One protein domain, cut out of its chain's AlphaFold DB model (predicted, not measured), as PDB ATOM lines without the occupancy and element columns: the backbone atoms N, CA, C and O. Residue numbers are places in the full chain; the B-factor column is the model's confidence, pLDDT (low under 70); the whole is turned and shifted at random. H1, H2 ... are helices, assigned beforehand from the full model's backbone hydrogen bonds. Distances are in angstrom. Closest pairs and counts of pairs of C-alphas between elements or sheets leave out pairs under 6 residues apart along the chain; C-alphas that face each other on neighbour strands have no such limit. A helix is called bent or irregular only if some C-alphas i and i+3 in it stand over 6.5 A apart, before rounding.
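AT A GLANCE: This is residues 485 to 630 of the 853 residues of the protein "NnrS protein" of Campylobacter gracilis RM3268 (UniProt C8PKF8). The longest helix, H3, runs nearly straight despite a break, and its arm H3b joins H2, H4 and H5 in an up-and-down bundle, each running against the one before it in the chain. H6 packs on H5 alone, and tiny H1 lies near the beginning of H2. The printed part has 146 residues with six named helices, H1 to H6, and no named strand: all helix. It is compact, with a radius of gyration of the C-alphas of 15.8 A, and flat, spanning 51 by 36 by 19 A.

HOW THE PARTS SIT: H3, residues 521 to 550, was assigned as one helix by its hydrogen bonds but is bent: C-alphas 530 and 533 are 6.7 A apart. Its arms, H3a, residues 521 to 530, and H3b, residues 533 to 550, stand at a shallow tilt of 10 degrees. H2, residues 492 to 509, touches H3b opposite ways at 18 degrees, the closest C-alphas being Met 493 and Ala 540, 4.0 A. H5, residues 578 to 602, touches H3b the same way at 8 degrees, with residues 596 to 602 alone, closest at C-alphas Thr 550 and Leu 599, 6.4 A. H4, residues 557 to 574, forms a hairpin with H5, closest at C-alphas Ala 570 and Ala 581, 4.3 A. H6, residues 609 to 628, forms another with H5, at C-alphas Arg 579 and Gly 626, 4.4 A. In H2, H3a, H4, H5 and H6 every O i to N i+4 pair is within hydrogen-bond range; in H3b 11 of 14 are.

IN THESE COORDINATES: H1, residues 485 to 488, spans 5.1 A from (19.998, 25.055, -26.164). H5 spans 36.1 A, H6 28.5 A, ending at C-alpha 628 (15.215, 12.930, 10.639).

THE WHOLE: C-alphas 515 and 604 are farthest apart, 52.8 A. The printed part has no cut; the link H2 to H3 is long. Residues 485 to 490 and 514 to 519 have pLDDT under 70.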
ATOM      1  N   ALA A 485      19.574  25.418 -27.519       43.00
ATOM      2  CA  ALA A 485      19.998  25.055 -26.164       43.00
ATOM      3  C   ALA A 485      20.175  26.298 -25.270       43.00
ATOM      4  O   ALA A 485      19.774  26.296 -24.107       43.00
ATOM      5  N   ARG A 486      20.707  27.394 -25.829       45.19
ATOM      6  CA  ARG A 486      20.896  28.670 -25.123       45.19
ATOM      7  C   ARG A 486      19.570  29.332 -24.718       45.19
ATOM      8  O   ARG A 486      19.556  30.026 -23.699       45.19
ATOM      9  N   ASN A 487      18.492  29.088 -25.466       58.88
ATOM     10  CA  ASN A 487      17.144  29.609 -25.196       58.88
ATOM     11  C   ASN A 487      16.270  28.643 -24.363       58.88
ATOM     12  O   ASN A 487      15.254  29.052 -23.810       58.88
ATOM     13  N   PHE A 488      16.679  27.379 -24.200       59.72
ATOM     14  CA  PHE A 488      15.910  26.343 -23.490       59.72
ATOM     15  C   PHE A 488      15.666  26.660 -22.001       59.72
ATOM     16  O   PHE A 488      14.641  26.277 -21.447       59.72
ATOM     17  N   PHE A 489      16.586  27.403 -21.374       60.75
ATOM     18  CA  PHE A 489      16.454  27.931 -20.007       60.75
ATOM     19  C   PHE A 489      16.013  29.405 -19.950       60.75
ATOM     20  O   PHE A 489      15.887  29.958 -18.861       60.75
ATOM     21  N   SER A 490      15.773  30.055 -21.097       61.47
ATOM     22  CA  SER A 490      15.053  31.338 -21.132       61.47
ATOM     23  C   SER A 490      13.557  31.117 -20.880       61.47
ATOM     24  O   SER A 490      12.950  31.895 -20.153       61.47
ATOM     25  N   HIS A 491      13.009  30.007 -21.397       72.00
ATOM     26  CA  HIS A 491      11.617  29.572 -21.213       72.00
ATOM     27  C   HIS A 491      11.530  28.297 -20.357       72.00
ATOM     28  O   HIS A 491      11.303  27.203 -20.889       72.00
ATOM     29  N   PRO A 492      11.726  28.407 -19.025       79.56
ATOM     30  CA  PRO A 492      11.962  27.275 -18.120       79.56
ATOM     31  C   PRO A 492      10.900  26.169 -18.161       79.56
ATOM     32  O   PRO A 492      11.225  25.000 -17.943       79.56
ATOM     33  N   MET A 493       9.641  26.510 -18.464       85.25
ATOM     34  CA  MET A 493       8.514  25.572 -18.488       85.25
ATOM     35  C   MET A 493       8.802  24.311 -19.313       85.25
ATOM     36  O   MET A 493       8.583  23.198 -18.836       85.25
ATOM     37  N   ARG A 494       9.318  24.472 -20.541       82.81
ATOM     38  CA  ARG A 494       9.548  23.355 -21.475       82.81
ATOM     39  C   ARG A 494      10.604  22.390 -20.938       82.81
ATOM     40  O   ARG A 494      10.395  21.180 -20.972       82.81
ATOM     41  N   ALA A 495      11.700  22.920 -20.394       85.06
ATOM     42  CA  ALA A 495      12.762  22.122 -19.791       85.06
ATOM     43  C   ALA A 495      12.254  21.347 -18.566       85.06
ATOM     44  O   ALA A 495      12.379  20.124 -18.502       85.06
ATOM     45  N   PHE A 496      11.618  22.039 -17.618       91.31
ATOM     46  CA  PHE A 496      11.208  21.424 -16.359       91.31
ATOM     47  C   PHE A 496      10.011  20.464 -16.492       91.31
ATOM     48  O   PHE A 496       9.980  19.474 -15.765       91.31
ATOM     49  N   VAL A 497       9.085  20.653 -17.445       90.31
ATOM     50  CA  VAL A 497       8.056  19.633 -17.762       90.31
ATOM     51  C   VAL A 497       8.705  18.331 -18.238       90.31
ATOM     52  O   VAL A 497       8.308  17.249 -17.801       90.31
ATOM     53  N   LEU A 498       9.722  18.411 -19.102       89.62
ATOM     54  CA  LEU A 498      10.421  17.229 -19.610       89.62
ATOM     55  C   LEU A 498      11.247  16.544 -18.508       89.62
ATOM     56  O   LEU A 498      11.196  15.319 -18.397       89.62
ATOM     57  N   CYS A 499      11.914  17.305 -17.632       92.00
ATOM     58  CA  CYS A 499      12.585  16.751 -16.449       92.00
ATOM     59  C   CYS A 499      11.601  16.090 -15.467       92.00
ATOM     60  O   CYS A 499      11.888  15.010 -14.956       92.00
ATOM     61  N   ALA A 500      10.418  16.679 -15.241       93.69
ATOM     62  CA  ALA A 500       9.376  16.074 -14.408       93.69
ATOM     63  C   ALA A 500       8.915  14.723 -14.981       93.69
ATOM     64  O   ALA A 500       8.815  13.742 -14.246       93.69
ATOM     65  N   CYS A 501       8.703  14.650 -16.300       93.50
ATOM     66  CA  CYS A 501       8.361  13.405 -16.988       93.50
ATOM     67  C   CYS A 501       9.483  12.359 -16.882       93.50
ATOM     68  O   CYS A 501       9.198  11.190 -16.630       93.50
ATOM     69  N   PHE A 502      10.749  12.767 -17.025       92.88
ATOM     70  CA  PHE A 502      11.905  11.883 -16.860       92.88
ATOM     71  C   PHE A 502      11.974  11.284 -15.449       92.88
ATOM     72  O   PHE A 502      12.021  10.064 -15.318       92.88
ATOM     73  N   PHE A 503      11.911  12.104 -14.394       94.25
ATOM     74  CA  PHE A 503      11.971  11.604 -13.015       94.25
ATOM     75  C   PHE A 503      10.741  10.770 -12.627       94.25
ATOM     76  O   PHE A 503      10.883   9.789 -11.899       94.25
ATOM     77  N   ALA A 504       9.555  11.087 -13.156       93.12
ATOM     78  CA  ALA A 504       8.353  10.278 -12.959       93.12
ATOM     79  C   ALA A 504       8.475   8.897 -13.632       93.12
ATOM     80  O   ALA A 504       8.168   7.877 -13.014       93.12
ATOM     81  N   ALA A 505       8.973   8.842 -14.871       92.94
ATOM     82  CA  ALA A 505       9.230   7.580 -15.565       92.94
ATOM     83  C   ALA A 505      10.340   6.766 -14.876       92.94
ATOM     84  O   ALA A 505      10.163   5.571 -14.660       92.94
ATOM     85  N   LEU A 506      11.441   7.406 -14.466       90.75
ATOM     86  CA  LEU A 506      12.552   6.769 -13.749       90.75
ATOM     87  C   LEU A 506      12.107   6.189 -12.397       90.75
ATOM     88  O   LEU A 506      12.459   5.059 -12.064       90.75
ATOM     89  N   GLY A 507      11.287   6.931 -11.646       89.31
ATOM     90  CA  GLY A 507      10.708   6.464 -10.389       89.31
ATOM     91  C   GLY A 507       9.771   5.266 -10.556       89.31
ATOM     92  O   GLY A 507       9.680   4.452  -9.648       89.31
ATOM     93  N   ALA A 508       9.093   5.111 -11.696       90.44
ATOM     94  CA  ALA A 508       8.315   3.903 -11.991       90.44
ATOM     95  C   ALA A 508       9.190   2.749 -12.527       90.44
ATOM     96  O   ALA A 508       8.923   1.584 -12.234       90.44
ATOM     97  N   LEU A 509      10.249   3.070 -13.283       89.19
ATOM     98  CA  LEU A 509      11.173   2.109 -13.896       89.19
ATOM     99  C   LEU A 509      11.992   1.327 -12.859       89.19
ATOM    100  O   LEU A 509      12.327   0.172 -13.114       89.19
ATOM    101  N   SER A 510      12.252   1.901 -11.678       85.31
ATOM    102  CA  SER A 510      12.965   1.216 -10.586       85.31
ATOM    103  C   SER A 510      12.293  -0.090 -10.131       85.31
ATOM    104  O   SER A 510      12.973  -0.977  -9.627       85.31
ATOM    105  N   PHE A 511      10.985  -0.255 -10.365       84.19
ATOM    106  CA  PHE A 511      10.256  -1.499 -10.092       84.19
ATOM    107  C   PHE A 511      10.295  -2.535 -11.230       84.19
ATOM    108  O   PHE A 511       9.896  -3.677 -11.015       84.19
ATOM    109  N   LEU A 512      10.718  -2.155 -12.439       84.56
ATOM    110  CA  LEU A 512      10.816  -3.060 -13.596       84.56
ATOM    111  C   LEU A 512      12.214  -3.678 -13.743       84.56
ATOM    112  O   LEU A 512      12.351  -4.698 -14.411       84.56
ATOM    113  N   ALA A 513      13.234  -3.066 -13.140       75.06
ATOM    114  CA  ALA A 513      14.618  -3.531 -13.174       75.06
ATOM    115  C   ALA A 513      15.288  -3.361 -11.791       75.06
ATOM    116  O   ALA A 513      16.205  -2.546 -11.659       75.06
ATOM    117  N   PRO A 514      14.822  -4.085 -10.751       68.12
ATOM    118  CA  PRO A 514      15.321  -3.924  -9.382       68.12
ATOM    119  C   PRO A 514      16.825  -4.205  -9.268       68.12
ATOM    120  O   PRO A 514      17.518  -3.491  -8.555       68.12
ATOM    121  N   ASP A 515      17.350  -5.168 -10.032       68.12
ATOM    122  CA  ASP A 515      18.772  -5.544 -10.013       68.12
ATOM    123  C   ASP A 515      19.684  -4.566 -10.787       68.12
ATOM    124  O   ASP A 515      20.907  -4.664 -10.715       68.12
ATOM    125  N   ALA A 516      19.112  -3.621 -11.547       64.62
ATOM    126  CA  ALA A 516      19.872  -2.672 -12.372       64.62
ATOM    127  C   ALA A 516      20.281  -1.391 -11.620       64.62
ATOM    128  O   ALA A 516      21.199  -0.690 -12.050       64.62
ATOM    129  N   LEU A 517      19.620  -1.079 -10.501       59.75
ATOM    130  CA  LEU A 517      20.061  -0.066  -9.542       59.75
ATOM    131  C   LEU A 517      20.521  -0.791  -8.275       59.75
ATOM    132  O   LEU A 517      19.699  -1.325  -7.543       59.75
ATOM    133  N   ALA A 518      21.819  -0.744  -7.966       63.81
ATOM    134  CA  ALA A 518      22.390  -1.282  -6.723       63.81
ATOM    135  C   ALA A 518      22.077  -0.388  -5.493       63.81
ATOM    136  O   ALA A 518      22.965  -0.000  -4.735       63.81
ATOM    137  N   ILE A 519      20.813   0.012  -5.354       67.75
ATOM    138  CA  ILE A 519      20.252   0.979  -4.400       67.75
ATOM    139  C   ILE A 519      18.885   0.432  -3.960       67.75
ATOM    140  O   ILE A 519      18.227  -0.262  -4.731       67.75
ATOM    141  N   ASP A 520      18.411   0.778  -2.759       81.56
ATOM    142  CA  ASP A 520      17.008   0.554  -2.380       81.56
ATOM    143  C   ASP A 520      16.064   1.228  -3.401       81.56
ATOM    144  O   ASP A 520      15.848   2.445  -3.388       81.56
ATOM    145  N   TYR A 521      15.491   0.417  -4.291       82.06
ATOM    146  CA  TYR A 521      14.604   0.856  -5.364       82.06
ATOM    147  C   TYR A 521      13.278   1.435  -4.844       82.06
ATOM    148  O   TYR A 521      12.648   2.230  -5.550       82.06
ATOM    149  N   VAL A 522      12.864   1.091  -3.617       87.19
ATOM    150  CA  VAL A 522      11.667   1.627  -2.953       87.19
ATOM    151  C   VAL A 522      11.959   3.016  -2.392       87.19
ATOM    152  O   VAL A 522      11.150   3.928  -2.573       87.19
ATOM    153  N   ALA A 523      13.114   3.218  -1.758       86.75
ATOM    154  CA  ALA A 523      13.549   4.537  -1.300       86.75
ATOM    155  C   ALA A 523      13.880   5.473  -2.477       86.75
ATOM    156  O   ALA A 523      13.458   6.632  -2.476       86.75
ATOM    157  N   ALA A 524      14.529   4.962  -3.529       86.19
ATOM    158  CA  ALA A 524      14.749   5.694  -4.776       86.19
ATOM    159  C   ALA A 524      13.420   6.068  -5.458       86.19
ATOM    160  O   ALA A 524      13.245   7.223  -5.846       86.19
ATOM    161  N   HIS A 525      12.446   5.147  -5.525       90.25
ATOM    162  CA  HIS A 525      11.087   5.455  -5.983       90.25
ATOM    163  C   HIS A 525      10.469   6.594  -5.160       90.25
ATOM    164  O   HIS A 525      10.115   7.626  -5.729       90.25
ATOM    165  N   LYS A 526      10.389   6.445  -3.827       90.56
ATOM    166  CA  LYS A 526       9.853   7.472  -2.910       90.56
ATOM    167  C   LYS A 526      10.499   8.838  -3.173       90.56
ATOM    168  O   LYS A 526       9.789   9.839  -3.267       90.56
ATOM    169  N   PHE A 527      11.821   8.883  -3.350       91.31
ATOM    170  CA  PHE A 527      12.546  10.125  -3.610       91.31
ATOM    171  C   PHE A 527      12.242  10.726  -4.994       91.31
ATOM    172  O   PHE A 527      11.869  11.896  -5.086       91.31
ATOM    173  N   TYR A 528      12.329   9.953  -6.079       92.44
ATOM    174  CA  TYR A 528      12.086  10.465  -7.437       92.44
ATOM    175  C   TYR A 528      10.628  10.892  -7.653       92.44
ATOM    176  O   TYR A 528      10.374  11.936  -8.261       92.44
ATOM    177  N   PHE A 529       9.680  10.119  -7.116       91.25
ATOM    178  CA  PHE A 529       8.241  10.307  -7.313       91.25
ATOM    179  C   PHE A 529       7.636  11.390  -6.403       91.25
ATOM    180  O   PHE A 529       6.624  11.982  -6.782       91.25
ATOM    181  N   LEU A 530       8.230  11.682  -5.237       90.62
ATOM    182  CA  LEU A 530       7.753  12.743  -4.334       90.62
ATOM    183  C   LEU A 530       8.620  14.009  -4.361       90.62
ATOM    184  O   LEU A 530       8.057  15.097  -4.346       90.62
ATOM    185  N   PHE A 531       9.950  13.915  -4.448       92.06
ATOM    186  CA  PHE A 531      10.823  15.095  -4.428       92.06
ATOM    187  C   PHE A 531      11.120  15.620  -5.832       92.06
ATOM    188  O   PHE A 531      10.690  16.725  -6.164       92.06
ATOM    189  N   LEU A 532      11.846  14.865  -6.666       94.38
ATOM    190  CA  LEU A 532      12.413  15.414  -7.908       94.38
ATOM    191  C   LEU A 532      11.347  15.777  -8.952       94.38
ATOM    192  O   LEU A 532      11.313  16.920  -9.410       94.38
ATOM    193  N   ALA A 533      10.455  14.849  -9.308       94.56
ATOM    194  CA  ALA A 533       9.443  15.106 -10.335       94.56
ATOM    195  C   ALA A 533       8.459  16.238  -9.951       94.56
ATOM    196  O   ALA A 533       8.231  17.121 -10.789       94.56
ATOM    197  N   PRO A 534       7.939  16.317  -8.706       93.12
ATOM    198  CA  PRO A 534       7.150  17.468  -8.277       93.12
ATOM    199  C   PRO A 534       7.962  18.769  -8.220       93.12
ATOM    200  O   PRO A 534       7.490  19.793  -8.707       93.12
ATOM    201  N   SER A 535       9.206  18.755  -7.728       94.88
ATOM    202  CA  SER A 535      10.065  19.956  -7.739       94.88
ATOM    203  C   SER A 535      10.242  20.514  -9.157       94.88
ATOM    204  O   SER A 535      10.123  21.723  -9.369       94.88
ATOM    205  N   CYS A 536      10.417  19.639 -10.154       94.88
ATOM    206  CA  CYS A 536      10.411  20.026 -11.561       94.88
ATOM    207  C   CYS A 536       9.062  20.617 -12.014       94.88
ATOM    208  O   CYS A 536       9.059  21.692 -12.608       94.88
ATOM    209  N   ILE A 537       7.910  19.988 -11.748       93.12
ATOM    210  CA  ILE A 537       6.635  20.528 -12.263       93.12
ATOM    211  C   ILE A 537       6.243  21.861 -11.604       93.12
ATOM    212  O   ILE A 537       5.716  22.745 -12.281       93.12
ATOM    213  N   TYR A 538       6.552  22.056 -10.319       92.88
ATOM    214  CA  TYR A 538       6.322  23.336  -9.649       92.88
ATOM    215  C   TYR A 538       7.292  24.419 -10.142       92.88
ATOM    216  O   TYR A 538       6.860  25.559 -10.315       92.88
ATOM    217  N   ALA A 539       8.547  24.073 -10.466       93.31
ATOM    218  CA  ALA A 539       9.464  24.968 -11.182       93.31
ATOM    219  C   ALA A 539       8.899  25.368 -12.553       93.31
ATOM    220  O   ALA A 539       8.836  26.555 -12.866       93.31
ATOM    221  N   ALA A 540       8.418  24.399 -13.337       90.75
ATOM    222  CA  ALA A 540       7.822  24.648 -14.648       90.75
ATOM    223  C   ALA A 540       6.600  25.576 -14.582       90.75
ATOM    224  O   ALA A 540       6.456  26.460 -15.422       90.75
ATOM    225  N   PHE A 541       5.721  25.369 -13.597       89.31
ATOM    226  CA  PHE A 541       4.494  26.147 -13.451       89.31
ATOM    227  C   PHE A 541       4.759  27.553 -12.898       89.31
ATOM    228  O   PHE A 541       4.366  28.536 -13.522       89.31
ATOM    229  N   LEU A 542       5.430  27.678 -11.748       90.62
ATOM    230  CA  LEU A 542       5.578  28.973 -11.076       90.62
ATOM    231  C   LEU A 542       6.618  29.887 -11.738       90.62
ATOM    232  O   LEU A 542       6.461  31.099 -11.633       90.62
ATOM    233  N   LEU A 543       7.628  29.368 -12.453       89.50
ATOM    234  CA  LEU A 543       8.537  30.238 -13.218       89.50
ATOM    235  C   LEU A 543       7.877  30.869 -14.453       89.50
ATOM    236  O   LEU A 543       8.361  31.894 -14.913       89.50
ATOM    237  N   THR A 544       6.777  30.313 -14.968       85.62
ATOM    238  CA  THR A 544       5.933  31.001 -15.964       85.62
ATOM    239  C   THR A 544       4.869  31.855 -15.281       85.62
ATOM    240  O   THR A 544       4.667  33.004 -15.648       85.62
ATOM    241  N   ALA A 545       4.213  31.324 -14.250       85.62
ATOM    242  CA  ALA A 545       3.031  31.957 -13.684       85.62
ATOM    243  C   ALA A 545       3.323  33.126 -12.723       85.62
ATOM    244  O   ALA A 545       2.545  34.074 -12.695       85.62
ATOM    245  N   LEU A 546       4.414  33.103 -11.942       87.00
ATOM    246  CA  LEU A 546       4.745  34.226 -11.049       87.00
ATOM    247  C   LEU A 546       5.076  35.511 -11.830       87.00
ATOM    248  O   LEU A 546       4.476  36.528 -11.491       87.00
ATOM    249  N   PRO A 547       5.925  35.501 -12.883       87.56
ATOM    250  CA  PRO A 547       6.199  36.702 -13.673       87.56
ATOM    251  C   PRO A 547       4.949  37.316 -14.310       87.56
ATOM    252  O   PRO A 547       4.762  38.527 -14.204       87.56
ATOM    253  N   ASP A 548       4.056  36.485 -14.862       83.50
ATOM    254  CA  ASP A 548       2.748  36.905 -15.391       83.50
ATOM    255  C   ASP A 548       1.866  37.573 -14.316       83.50
ATOM    256  O   ASP A 548       1.062  38.455 -14.620       83.50
ATOM    257  N   TRP A 549       1.975  37.149 -13.051       84.62
ATOM    258  CA  TRP A 549       1.177  37.687 -11.940       84.62
ATOM    259  C   TRP A 549       1.804  38.902 -11.253       84.62
ATOM    260  O   TRP A 549       1.081  39.582 -10.525       84.62
ATOM    261  N   THR A 550       3.100  39.160 -11.457       85.06
ATOM    262  CA  THR A 550       3.847  40.283 -10.857       85.06
ATOM    263  C   THR A 550       4.427  41.254 -11.885       85.06
ATOM    264  O   THR A 550       5.265  42.078 -11.531       85.06
ATOM    265  N   ASN A 551       4.025  41.146 -13.157       82.81
ATOM    266  CA  ASN A 551       4.489  41.986 -14.269       82.81
ATOM    267  C   ASN A 551       6.033  42.043 -14.381       82.81
ATOM    268  O   ASN A 551       6.614  43.105 -14.599       82.81
ATOM    269  N   PHE A 552       6.717  40.913 -14.164       84.38
ATOM    270  CA  PHE A 552       8.183  40.871 -14.094       84.38
ATOM    271  C   PHE A 552       8.821  40.654 -15.472       84.38
ATOM    272  O   PHE A 552       8.769  39.558 -16.024       84.38
ATOM    273  N   GLU A 553       9.489  41.687 -15.987       80.19
ATOM    274  CA  GLU A 553      10.140  41.698 -17.311       80.19
ATOM    275  C   GLU A 553      11.613  41.219 -17.287       80.19
ATOM    276  O   GLU A 553      12.307  41.236 -18.302       80.19
ATOM    277  N   GLY A 554      12.127  40.803 -16.124       81.69
ATOM    278  CA  GLY A 554      13.522  40.382 -15.959       81.69
ATOM    279  C   GLY A 554      13.815  38.964 -16.469       81.69
ATOM    280  O   GLY A 554      12.947  38.096 -16.529       81.69
ATOM    281  N   SER A 555      15.083  38.682 -16.791       83.88
ATOM    282  CA  SER A 555      15.472  37.356 -17.291       83.88
ATOM    283  C   SER A 555      15.371  36.270 -16.213       83.88
ATOM    284  O   SER A 555      16.058  36.320 -15.192       83.88
ATOM    285  N   LEU A 556      14.579  35.230 -16.484       85.56
ATOM    286  CA  LEU A 556      14.408  34.049 -15.620       85.56
ATOM    287  C   LEU A 556      15.595  33.076 -15.670       85.56
ATOM    288  O   LEU A 556      15.739  32.202 -14.811       85.56
ATOM    289  N   LYS A 557      16.464  33.226 -16.671       85.44
ATOM    290  CA  LYS A 557      17.566  32.313 -16.985       85.44
ATOM    291  C   LYS A 557      18.529  32.004 -15.824       85.44
ATOM    292  O   LYS A 557      18.798  30.820 -15.629       85.44
ATOM    293  N   PRO A 558      19.045  32.970 -15.029       86.75
ATOM    294  CA  PRO A 558      19.916  32.645 -13.895       86.75
ATOM    295  C   PRO A 558      19.203  31.803 -12.825       86.75
ATOM    296  O   PRO A 558      19.782  30.842 -12.325       86.75
ATOM    297  N   VAL A 559      17.933  32.099 -12.527       89.25
ATOM    298  CA  VAL A 559      17.125  31.340 -11.555       89.25
ATOM    299  C   VAL A 559      16.833  29.933 -12.082       89.25
ATOM    300  O   VAL A 559      17.023  28.952 -11.366       89.25
ATOM    301  N   SER A 560      16.472  29.809 -13.362       89.69
ATOM    302  CA  SER A 560      16.270  28.510 -14.012       89.69
ATOM    303  C   SER A 560      17.538  27.651 -14.033       89.69
ATOM    304  O   SER A 560      17.438  26.434 -13.888       89.69
ATOM    305  N   LEU A 561      18.718  28.249 -14.221       89.19
ATOM    306  CA  LEU A 561      19.992  27.525 -14.190       89.19
ATOM    307  C   LEU A 561      20.360  27.095 -12.766       89.19
ATOM    308  O   LEU A 561      20.781  25.956 -12.578       89.19
ATOM    309  N   ALA A 562      20.134  27.947 -11.761       91.25
ATOM    310  CA  ALA A 562      20.314  27.586 -10.354       91.25
ATOM    311  C   ALA A 562      19.398  26.418  -9.948       91.25
ATOM    312  O   ALA A 562      19.862  25.439  -9.367       91.25
ATOM    313  N   PHE A 563      18.116  26.462 -10.327       93.94
ATOM    314  CA  PHE A 563      17.165  25.374 -10.073       93.94
ATOM    315  C   PHE A 563      17.576  24.071 -10.768       93.94
ATOM    316  O   PHE A 563      17.551  23.011 -10.143       93.94
ATOM    317  N   ALA A 564      17.996  24.134 -12.037       92.50
ATOM    318  CA  ALA A 564      18.492  22.965 -12.758       92.50
ATOM    319  C   ALA A 564      19.742  22.371 -12.082       92.50
ATOM    320  O   ALA A 564      19.806  21.158 -11.889       92.50
ATOM    321  N   ALA A 565      20.690  23.210 -11.654       93.06
ATOM    322  CA  ALA A 565      21.884  22.776 -10.932       93.06
ATOM    323  C   ALA A 565      21.544  22.112  -9.586       93.06
ATOM    324  O   ALA A 565      22.051  21.027  -9.307       93.06
ATOM    325  N   CYS A 566      20.646  22.694  -8.782       94.69
ATOM    326  CA  CYS A 566      20.203  22.090  -7.519       94.69
ATOM    327  C   CYS A 566      19.509  20.737  -7.729       94.69
ATOM    328  O   CYS A 566      19.773  19.799  -6.982       94.69
ATOM    329  N   LEU A 567      18.653  20.605  -8.747       95.12
ATOM    330  CA  LEU A 567      17.928  19.356  -9.014       95.12
ATOM    331  C   LEU A 567      18.839  18.261  -9.594       95.12
ATOM    332  O   LEU A 567      18.690  17.096  -9.231       95.12
ATOM    333  N   ILE A 568      19.827  18.624 -10.419       94.50
ATOM    334  CA  ILE A 568      20.879  17.698 -10.873       94.50
ATOM    335  C   ILE A 568      21.767  17.273  -9.695       94.50
ATOM    336  O   ILE A 568      22.058  16.089  -9.554       94.50
ATOM    337  N   ALA A 569      22.147  18.197  -8.807       95.25
ATOM    338  CA  ALA A 569      22.924  17.877  -7.609       95.25
ATOM    339  C   ALA A 569      22.148  16.969  -6.637       95.25
ATOM    340  O   ALA A 569      22.721  16.017  -6.114       95.25
ATOM    341  N   ALA A 570      20.845  17.202  -6.442       94.94
ATOM    342  CA  ALA A 570      19.979  16.327  -5.649       94.94
ATOM    343  C   ALA A 570      19.844  14.927  -6.273       94.94
ATOM    344  O   ALA A 570      19.876  13.934  -5.550       94.94
ATOM    345  N   PHE A 571      19.749  14.834  -7.605       93.81
ATOM    346  CA  PHE A 571      19.734  13.555  -8.315       93.81
ATOM    347  C   PHE A 571      21.069  12.804  -8.206       93.81
ATOM    348  O   PHE A 571      21.074  11.620  -7.910       93.81
ATOM    349  N   ILE A 572      22.214  13.469  -8.373       92.88
ATOM    350  CA  ILE A 572      23.527  12.825  -8.181       92.88
ATOM    351  C   ILE A 572      23.693  12.382  -6.718       92.88
ATOM    352  O   ILE A 572      24.126  11.261  -6.451       92.88
ATOM    353  N   ALA A 573      23.281  13.219  -5.763       92.38
ATOM    354  CA  ALA A 573      23.336  12.891  -4.343       92.38
ATOM    355  C   ALA A 573      22.454  11.693  -3.958       92.38
ATOM    356  O   ALA A 573      22.810  10.994  -3.013       92.38
ATOM    357  N   SER A 574      21.358  11.389  -4.669       90.50
ATOM    358  CA  SER A 574      20.514  10.233  -4.323       90.50
ATOM    359  C   SER A 574      21.179   8.877  -4.575       90.50
ATOM    360  O   SER A 574      20.763   7.897  -3.966       90.50
ATOM    361  N   PHE A 575      22.235   8.817  -5.397       87.88
ATOM    362  CA  PHE A 575      23.081   7.622  -5.547       87.88
ATOM    363  C   PHE A 575      24.098   7.454  -4.403       87.88
ATOM    364  O   PHE A 575      24.720   6.403  -4.295       87.88
ATOM    365  N   LEU A 576      24.287   8.484  -3.568       87.50
ATOM    366  CA  LEU A 576      25.293   8.520  -2.500       87.50
ATOM    367  C   LEU A 576      24.656   8.510  -1.104       87.50
ATOM    368  O   LEU A 576      25.076   7.756  -0.231       87.50
ATOM    369  N   ASN A 577      23.668   9.379  -0.870       87.94
ATOM    370  CA  ASN A 577      22.978   9.523   0.408       87.94
ATOM    371  C   ASN A 577      21.641  10.278   0.240       87.94
ATOM    372  O   ASN A 577      21.614  11.453  -0.138       87.94
ATOM    373  N   LEU A 578      20.523   9.636   0.593       87.00
ATOM    374  CA  LEU A 578      19.186  10.230   0.459       87.00
ATOM    375  C   LEU A 578      18.932  11.418   1.408       87.00
ATOM    376  O   LEU A 578      18.187  12.325   1.032       87.00
ATOM    377  N   ARG A 579      19.594  11.500   2.576       88.25
ATOM    378  CA  ARG A 579      19.540  12.699   3.442       88.25
ATOM    379  C   ARG A 579      20.147  13.908   2.742       88.25
ATOM    380  O   ARG A 579      19.576  14.995   2.786       88.25
ATOM    381  N   LEU A 580      21.287  13.717   2.072       90.31
ATOM    382  CA  LEU A 580      21.962  14.774   1.315       90.31
ATOM    383  C   LEU A 580      21.103  15.222   0.125       90.31
ATOM    384  O   LEU A 580      20.916  16.420  -0.081       90.31
ATOM    385  N   ALA A 581      20.506  14.276  -0.602       92.44
ATOM    386  CA  ALA A 581      19.576  14.565  -1.693       92.44
ATOM    387  C   ALA A 581      18.332  15.352  -1.219       92.44
ATOM    388  O   ALA A 581      17.932  16.338  -1.849       92.44
ATOM    389  N   ALA A 582      17.762  14.981  -0.067       91.50
ATOM    390  CA  ALA A 582      16.668  15.710   0.573       91.50
ATOM    391  C   ALA A 582      17.087  17.114   1.047       91.50
ATOM    392  O   ALA A 582      16.341  18.070   0.839       91.50
ATOM    393  N   ALA A 583      18.288  17.272   1.614       92.06
ATOM    394  CA  ALA A 583      18.822  18.566   2.043       92.06
ATOM    395  C   ALA A 583      19.080  19.521   0.862       92.06
ATOM    396  O   ALA A 583      18.715  20.696   0.929       92.06
ATOM    397  N   ILE A 584      19.622  19.024  -0.258       94.75
ATOM    398  CA  ILE A 584      19.773  19.810  -1.495       94.75
ATOM    399  C   ILE A 584      18.394  20.181  -2.069       94.75
ATOM    400  O   ILE A 584      18.200  21.301  -2.543       94.75
ATOM    401  N   THR A 585      17.402  19.292  -1.964       94.69
ATOM    402  CA  THR A 585      16.024  19.609  -2.374       94.69
ATOM    403  C   THR A 585      15.377  20.653  -1.451       94.69
ATOM    404  O   THR A 585      14.674  21.542  -1.925       94.69
ATOM    405  N   ALA A 586      15.661  20.626  -0.145       94.25
ATOM    406  CA  ALA A 586      15.241  21.672   0.788       94.25
ATOM    407  C   ALA A 586      15.881  23.032   0.453       94.25
ATOM    408  O   ALA A 586      15.193  24.051   0.491       94.25
ATOM    409  N   LEU A 587      17.158  23.054   0.049       94.50
ATOM    410  CA  LEU A 587      17.828  24.260  -0.449       94.50
ATOM    411  C   LEU A 587      17.169  24.791  -1.733       94.50
ATOM    412  O   LEU A 587      16.917  25.992  -1.825       94.50
ATOM    413  N   PHE A 588      16.822  23.921  -2.689       96.31
ATOM    414  CA  PHE A 588      16.030  24.301  -3.867       96.31
ATOM    415  C   PHE A 588      14.714  24.988  -3.456       96.31
ATOM    416  O   PHE A 588      14.429  26.092  -3.924       96.31
ATOM    417  N   TRP A 589      13.954  24.397  -2.528       96.62
ATOM    418  CA  TRP A 589      12.706  24.989  -2.032       96.62
ATOM    419  C   TRP A 589      12.913  26.318  -1.298       96.62
ATOM    420  O   TRP A 589      12.095  27.224  -1.459       96.62
ATOM    421  N   ALA A 590      14.007  26.475  -0.549       95.31
ATOM    422  CA  ALA A 590      14.355  27.727   0.118       95.31
ATOM    423  C   ALA A 590      14.652  28.850  -0.890       95.31
ATOM    424  O   ALA A 590      14.091  29.941  -0.780       95.31
ATOM    425  N   VAL A 591      15.473  28.583  -1.914       94.81
ATOM    426  CA  VAL A 591      15.767  29.562  -2.980       94.81
ATOM    427  C   VAL A 591      14.496  29.904  -3.766       94.81
ATOM    428  O   VAL A 591      14.270  31.070  -4.089       94.81
ATOM    429  N   PHE A 592      13.621  28.925  -4.013       95.44
ATOM    430  CA  PHE A 592      12.341  29.150  -4.689       95.44
ATOM    431  C   PHE A 592      11.384  30.014  -3.854       95.44
ATOM    432  O   PHE A 592      10.794  30.959  -4.380       95.44
ATOM    433  N   PHE A 593      11.277  29.752  -2.548       95.19
ATOM    434  CA  PHE A 593      10.519  30.589  -1.618       95.19
ATOM    435  C   PHE A 593      11.045  32.031  -1.600       95.19
ATOM    436  O   PHE A 593      10.252  32.962  -1.717       95.19
ATOM    437  N   ILE A 594      12.368  32.224  -1.518       94.38
ATOM    438  CA  ILE A 594      13.000  33.554  -1.524       94.38
ATOM    439  C   ILE A 594      12.707  34.295  -2.836       94.38
ATOM    440  O   ILE A 594      12.294  35.453  -2.799       94.38
ATOM    441  N   PHE A 595      12.855  33.635  -3.989       93.31
ATOM    442  CA  PHE A 595      12.559  34.230  -5.297       93.31
ATOM    443  C   PHE A 595      11.080  34.623  -5.438       93.31
ATOM    444  O   PHE A 595      10.773  35.745  -5.843       93.31
ATOM    445  N   ALA A 596      10.157  33.741  -5.046       92.88
ATOM    446  CA  ALA A 596       8.723  34.024  -5.085       92.88
ATOM    447  C   ALA A 596       8.327  35.156  -4.120       92.88
ATOM    448  O   ALA A 596       7.532  36.023  -4.481       92.88
ATOM    449  N   ALA A 597       8.900  35.184  -2.912       92.69
ATOM    450  CA  ALA A 597       8.663  36.244  -1.936       92.69
ATOM    451  C   ALA A 597       9.197  37.597  -2.427       92.69
ATOM    452  O   ALA A 597       8.530  38.613  -2.248       92.69
ATOM    453  N   TRP A 598      10.355  37.611  -3.094       92.88
ATOM    454  CA  TRP A 598      10.939  38.809  -3.697       92.88
ATOM    455  C   TRP A 598      10.063  39.382  -4.821       92.88
ATOM    456  O   TRP A 598       9.725  40.564  -4.766       92.88
ATOM    457  N   LEU A 599       9.609  38.555  -5.775       89.56
ATOM    458  CA  LEU A 599       8.691  38.999  -6.837       89.56
ATOM    459  C   LEU A 599       7.381  39.570  -6.271       89.56
ATOM    460  O   LEU A 599       6.953  40.659  -6.658       89.56
ATOM    461  N   LEU A 600       6.760  38.868  -5.317       89.38
ATOM    462  CA  LEU A 600       5.510  39.316  -4.693       89.38
ATOM    463  C   LEU A 600       5.694  40.570  -3.827       89.38
ATOM    464  O   LEU A 600       4.763  41.364  -3.704       89.38
ATOM    465  N   TRP A 601       6.878  40.786  -3.250       88.62
ATOM    466  CA  TRP A 601       7.199  42.005  -2.509       88.62
ATOM    467  C   TRP A 601       7.396  43.217  -3.431       88.62
ATOM    468  O   TRP A 601       6.873  44.290  -3.123       88.62
ATOM    469  N   LEU A 602       8.065  43.044  -4.579       86.69
ATOM    470  CA  LEU A 602       8.244  44.098  -5.590       86.69
ATOM    471  C   LEU A 602       6.899  44.614  -6.131       86.69
ATOM    472  O   LEU A 602       6.652  45.819  -6.118       86.69
ATOM    473  N   ASP A 603       6.002  43.703  -6.521       86.06
ATOM    474  CA  ASP A 603       4.641  44.008  -7.006       86.06
ATOM    475  C   ASP A 603       3.653  44.345  -5.861       86.06
ATOM    476  O   ASP A 603       2.487  44.656  -6.092       86.06
ATOM    477  N   LYS A 604       4.110  44.306  -4.595       83.81
ATOM    478  CA  LYS A 604       3.311  44.532  -3.366       83.81
ATOM    479  C   LYS A 604       2.055  43.645  -3.295       83.81
ATOM    480  O   LYS A 604       1.012  44.027  -2.759       83.81
ATOM    481  N   ASN A 605       2.169  42.435  -3.830       79.25
ATOM    482  CA  ASN A 605       1.070  41.552  -4.181       79.25
ATOM    483  C   ASN A 605       0.676  40.636  -3.014       79.25
ATOM    484  O   ASN A 605       1.129  39.498  -2.885       79.25
ATOM    485  N   SER A 606      -0.211  41.140  -2.156       75.81
ATOM    486  CA  SER A 606      -0.730  40.421  -0.983       75.81
ATOM    487  C   SER A 606      -1.703  39.278  -1.308       75.81
ATOM    488  O   SER A 606      -2.052  38.506  -0.415       75.81
ATOM    489  N   ASN A 607      -2.139  39.141  -2.564       73.81
ATOM    490  CA  ASN A 607      -3.112  38.124  -2.957       73.81
ATOM    491  C   ASN A 607      -2.470  36.731  -2.967       73.81
ATOM    492  O   ASN A 607      -2.912  35.845  -2.236       73.81
ATOM    493  N   ASN A 608      -1.379  36.558  -3.718       81.38
ATOM    494  CA  ASN A 608      -0.717  35.268  -3.965       81.38
ATOM    495  C   ASN A 608       0.019  34.661  -2.736       81.38
ATOM    496  O   ASN A 608       0.817  33.736  -2.891       81.38
ATOM    497  N   PHE A 609      -0.216  35.144  -1.509       84.12
ATOM    498  CA  PHE A 609       0.438  34.652  -0.282       84.12
ATOM    499  C   PHE A 609       0.183  33.152  -0.018       84.12
ATOM    500  O   PHE A 609       1.026  32.465   0.561       84.12
ATOM    501  N   SER A 610      -0.930  32.614  -0.525       86.75
ATOM    502  CA  SER A 610      -1.236  31.177  -0.572       86.75
ATOM    503  C   SER A 610      -0.105  30.329  -1.189       86.75
ATOM    504  O   SER A 610       0.183  29.237  -0.697       86.75
ATOM    505  N   ILE A 611       0.595  30.840  -2.208       89.81
ATOM    506  CA  ILE A 611       1.730  30.166  -2.863       89.81
ATOM    507  C   ILE A 611       2.992  30.199  -1.990       89.81
ATOM    508  O   ILE A 611       3.731  29.216  -1.946       89.81
ATOM    509  N   LEU A 612       3.220  31.275  -1.230       92.06
ATOM    510  CA  LEU A 612       4.328  31.331  -0.268       92.06
ATOM    511  C   LEU A 612       4.141  30.308   0.860       92.06
ATOM    512  O   LEU A 612       5.109  29.665   1.254       92.06
ATOM    513  N   ALA A 613       2.904  30.087   1.315       91.62
ATOM    514  CA  ALA A 613       2.592  29.030   2.277       91.62
ATOM    515  C   ALA A 613       2.864  27.615   1.717       91.62
ATOM    516  O   ALA A 613       3.434  26.784   2.422       91.62
ATOM    517  N   VAL A 614       2.539  27.354   0.440       93.56
ATOM    518  CA  VAL A 614       2.900  26.098  -0.255       93.56
ATOM    519  C   VAL A 614       4.421  25.897  -0.288       93.56
ATOM    520  O   VAL A 614       4.912  24.844   0.120       93.56
ATOM    521  N   LEU A 615       5.174  26.903  -0.743       95.50
ATOM    522  CA  LEU A 615       6.635  26.819  -0.876       95.50
ATOM    523  C   LEU A 615       7.333  26.670   0.487       95.50
ATOM    524  O   LEU A 615       8.242  25.852   0.624       95.50
ATOM    525  N   ALA A 616       6.870  27.392   1.512       94.81
ATOM    526  CA  ALA A 616       7.366  27.254   2.880       94.81
ATOM    527  C   ALA A 616       7.096  25.853   3.452       94.81
ATOM    528  O   ALA A 616       7.982  25.272   4.080       94.81
ATOM    529  N   ALA A 617       5.913  25.280   3.199       95.06
ATOM    530  CA  ALA A 617       5.580  23.923   3.629       95.06
ATOM    531  C   ALA A 617       6.480  22.873   2.958       95.06
ATOM    532  O   ALA A 617       7.026  22.017   3.653       95.06
ATOM    533  N   PHE A 618       6.706  22.959   1.639       95.38
ATOM    534  CA  PHE A 618       7.647  22.070   0.945       95.38
ATOM    535  C   PHE A 618       9.084  22.215   1.466       95.38
ATOM    536  O   PHE A 618       9.749  21.202   1.701       95.38
ATOM    537  N   CYS A 619       9.551  23.443   1.709       95.38
ATOM    538  CA  CYS A 619      10.873  23.712   2.276       95.38
ATOM    539  C   CYS A 619      11.035  23.086   3.671       95.38
ATOM    540  O   CYS A 619      11.968  22.315   3.903       95.38
ATOM    541  N   ALA A 620      10.105  23.373   4.587       93.69
ATOM    542  CA  ALA A 620      10.137  22.870   5.958       93.69
ATOM    543  C   ALA A 620      10.017  21.340   6.015       93.69
ATOM    544  O   ALA A 620      10.766  20.692   6.745       93.69
ATOM    545  N   CYS A 621       9.132  20.749   5.208       93.69
ATOM    546  CA  CYS A 621       8.948  19.301   5.136       93.69
ATOM    547  C   CYS A 621      10.182  18.585   4.559       93.69
ATOM    548  O   CYS A 621      10.576  17.538   5.068       93.69
ATOM    549  N   SER A 622      10.832  19.169   3.543       92.44
ATOM    550  CA  SER A 622      12.072  18.623   2.965       92.44
ATOM    551  C   SER A 622      13.235  18.678   3.956       92.44
ATOM    552  O   SER A 622      13.954  17.693   4.114       92.44
ATOM    553  N   ALA A 623      13.393  19.804   4.661       92.75
ATOM    554  CA  ALA A 623      14.415  19.964   5.692       92.75
ATOM    555  C   ALA A 623      14.185  19.009   6.876       92.75
ATOM    556  O   ALA A 623      15.124  18.360   7.334       92.75
ATOM    557  N   ALA A 624      12.938  18.868   7.336       92.38
ATOM    558  CA  ALA A 624      12.580  17.949   8.413       92.38
ATOM    559  C   ALA A 624      12.821  16.480   8.030       92.38
ATOM    560  O   ALA A 624      13.363  15.726   8.839       92.38
ATOM    561  N   TYR A 625      12.497  16.079   6.794       91.44
ATOM    562  CA  TYR A 625      12.821  14.743   6.290       91.44
ATOM    563  C   TYR A 625      14.340  14.516   6.217       91.44
ATOM    564  O   TYR A 625      14.835  13.567   6.819       91.44
ATOM    565  N   GLY A 626      15.103  15.419   5.588       88.56
ATOM    566  CA  GLY A 626      16.566  15.296   5.488       88.56
ATOM    567  C   GLY A 626      17.292  15.279   6.843       88.56
ATOM    568  O   GLY A 626      18.353  14.668   6.965       88.56
ATOM    569  N   ALA A 627      16.711  15.901   7.874       89.56
ATOM    570  CA  ALA A 627      17.255  15.923   9.232       89.56
ATOM    571  C   ALA A 627      16.842  14.728  10.119       89.56
ATOM    572  O   ALA A 627      17.461  14.534  11.166       89.56
ATOM    573  N   SER A 628      15.806  13.958   9.756       87.94
ATOM    574  CA  SER A 628      15.215  12.930  10.639       87.94
ATOM    575  C   SER A 628      14.921  11.567  10.003       87.94
ATOM    576  O   SER A 628      14.635  10.632  10.742       87.94
ATOM    577  N   GLU A 629      14.930  11.458   8.671       83.31
ATOM    578  CA  GLU A 629      14.500  10.290   7.871       83.31
ATOM    579  C   GLU A 629      13.075   9.769   8.134       83.31
ATOM    580  O   GLU A 629      12.645   8.796   7.516       83.31
ATOM    581  N   ASN A 630      12.296  10.423   8.997       88.56
ATOM    582  CA  ASN A 630      10.988   9.930   9.408       88.56
ATOM    583  C   ASN A 630       9.995   9.937   8.229       88.56
ATOM    584  O   ASN A 630       9.624  10.998   7.717       88.56
TER     585      ASN A 630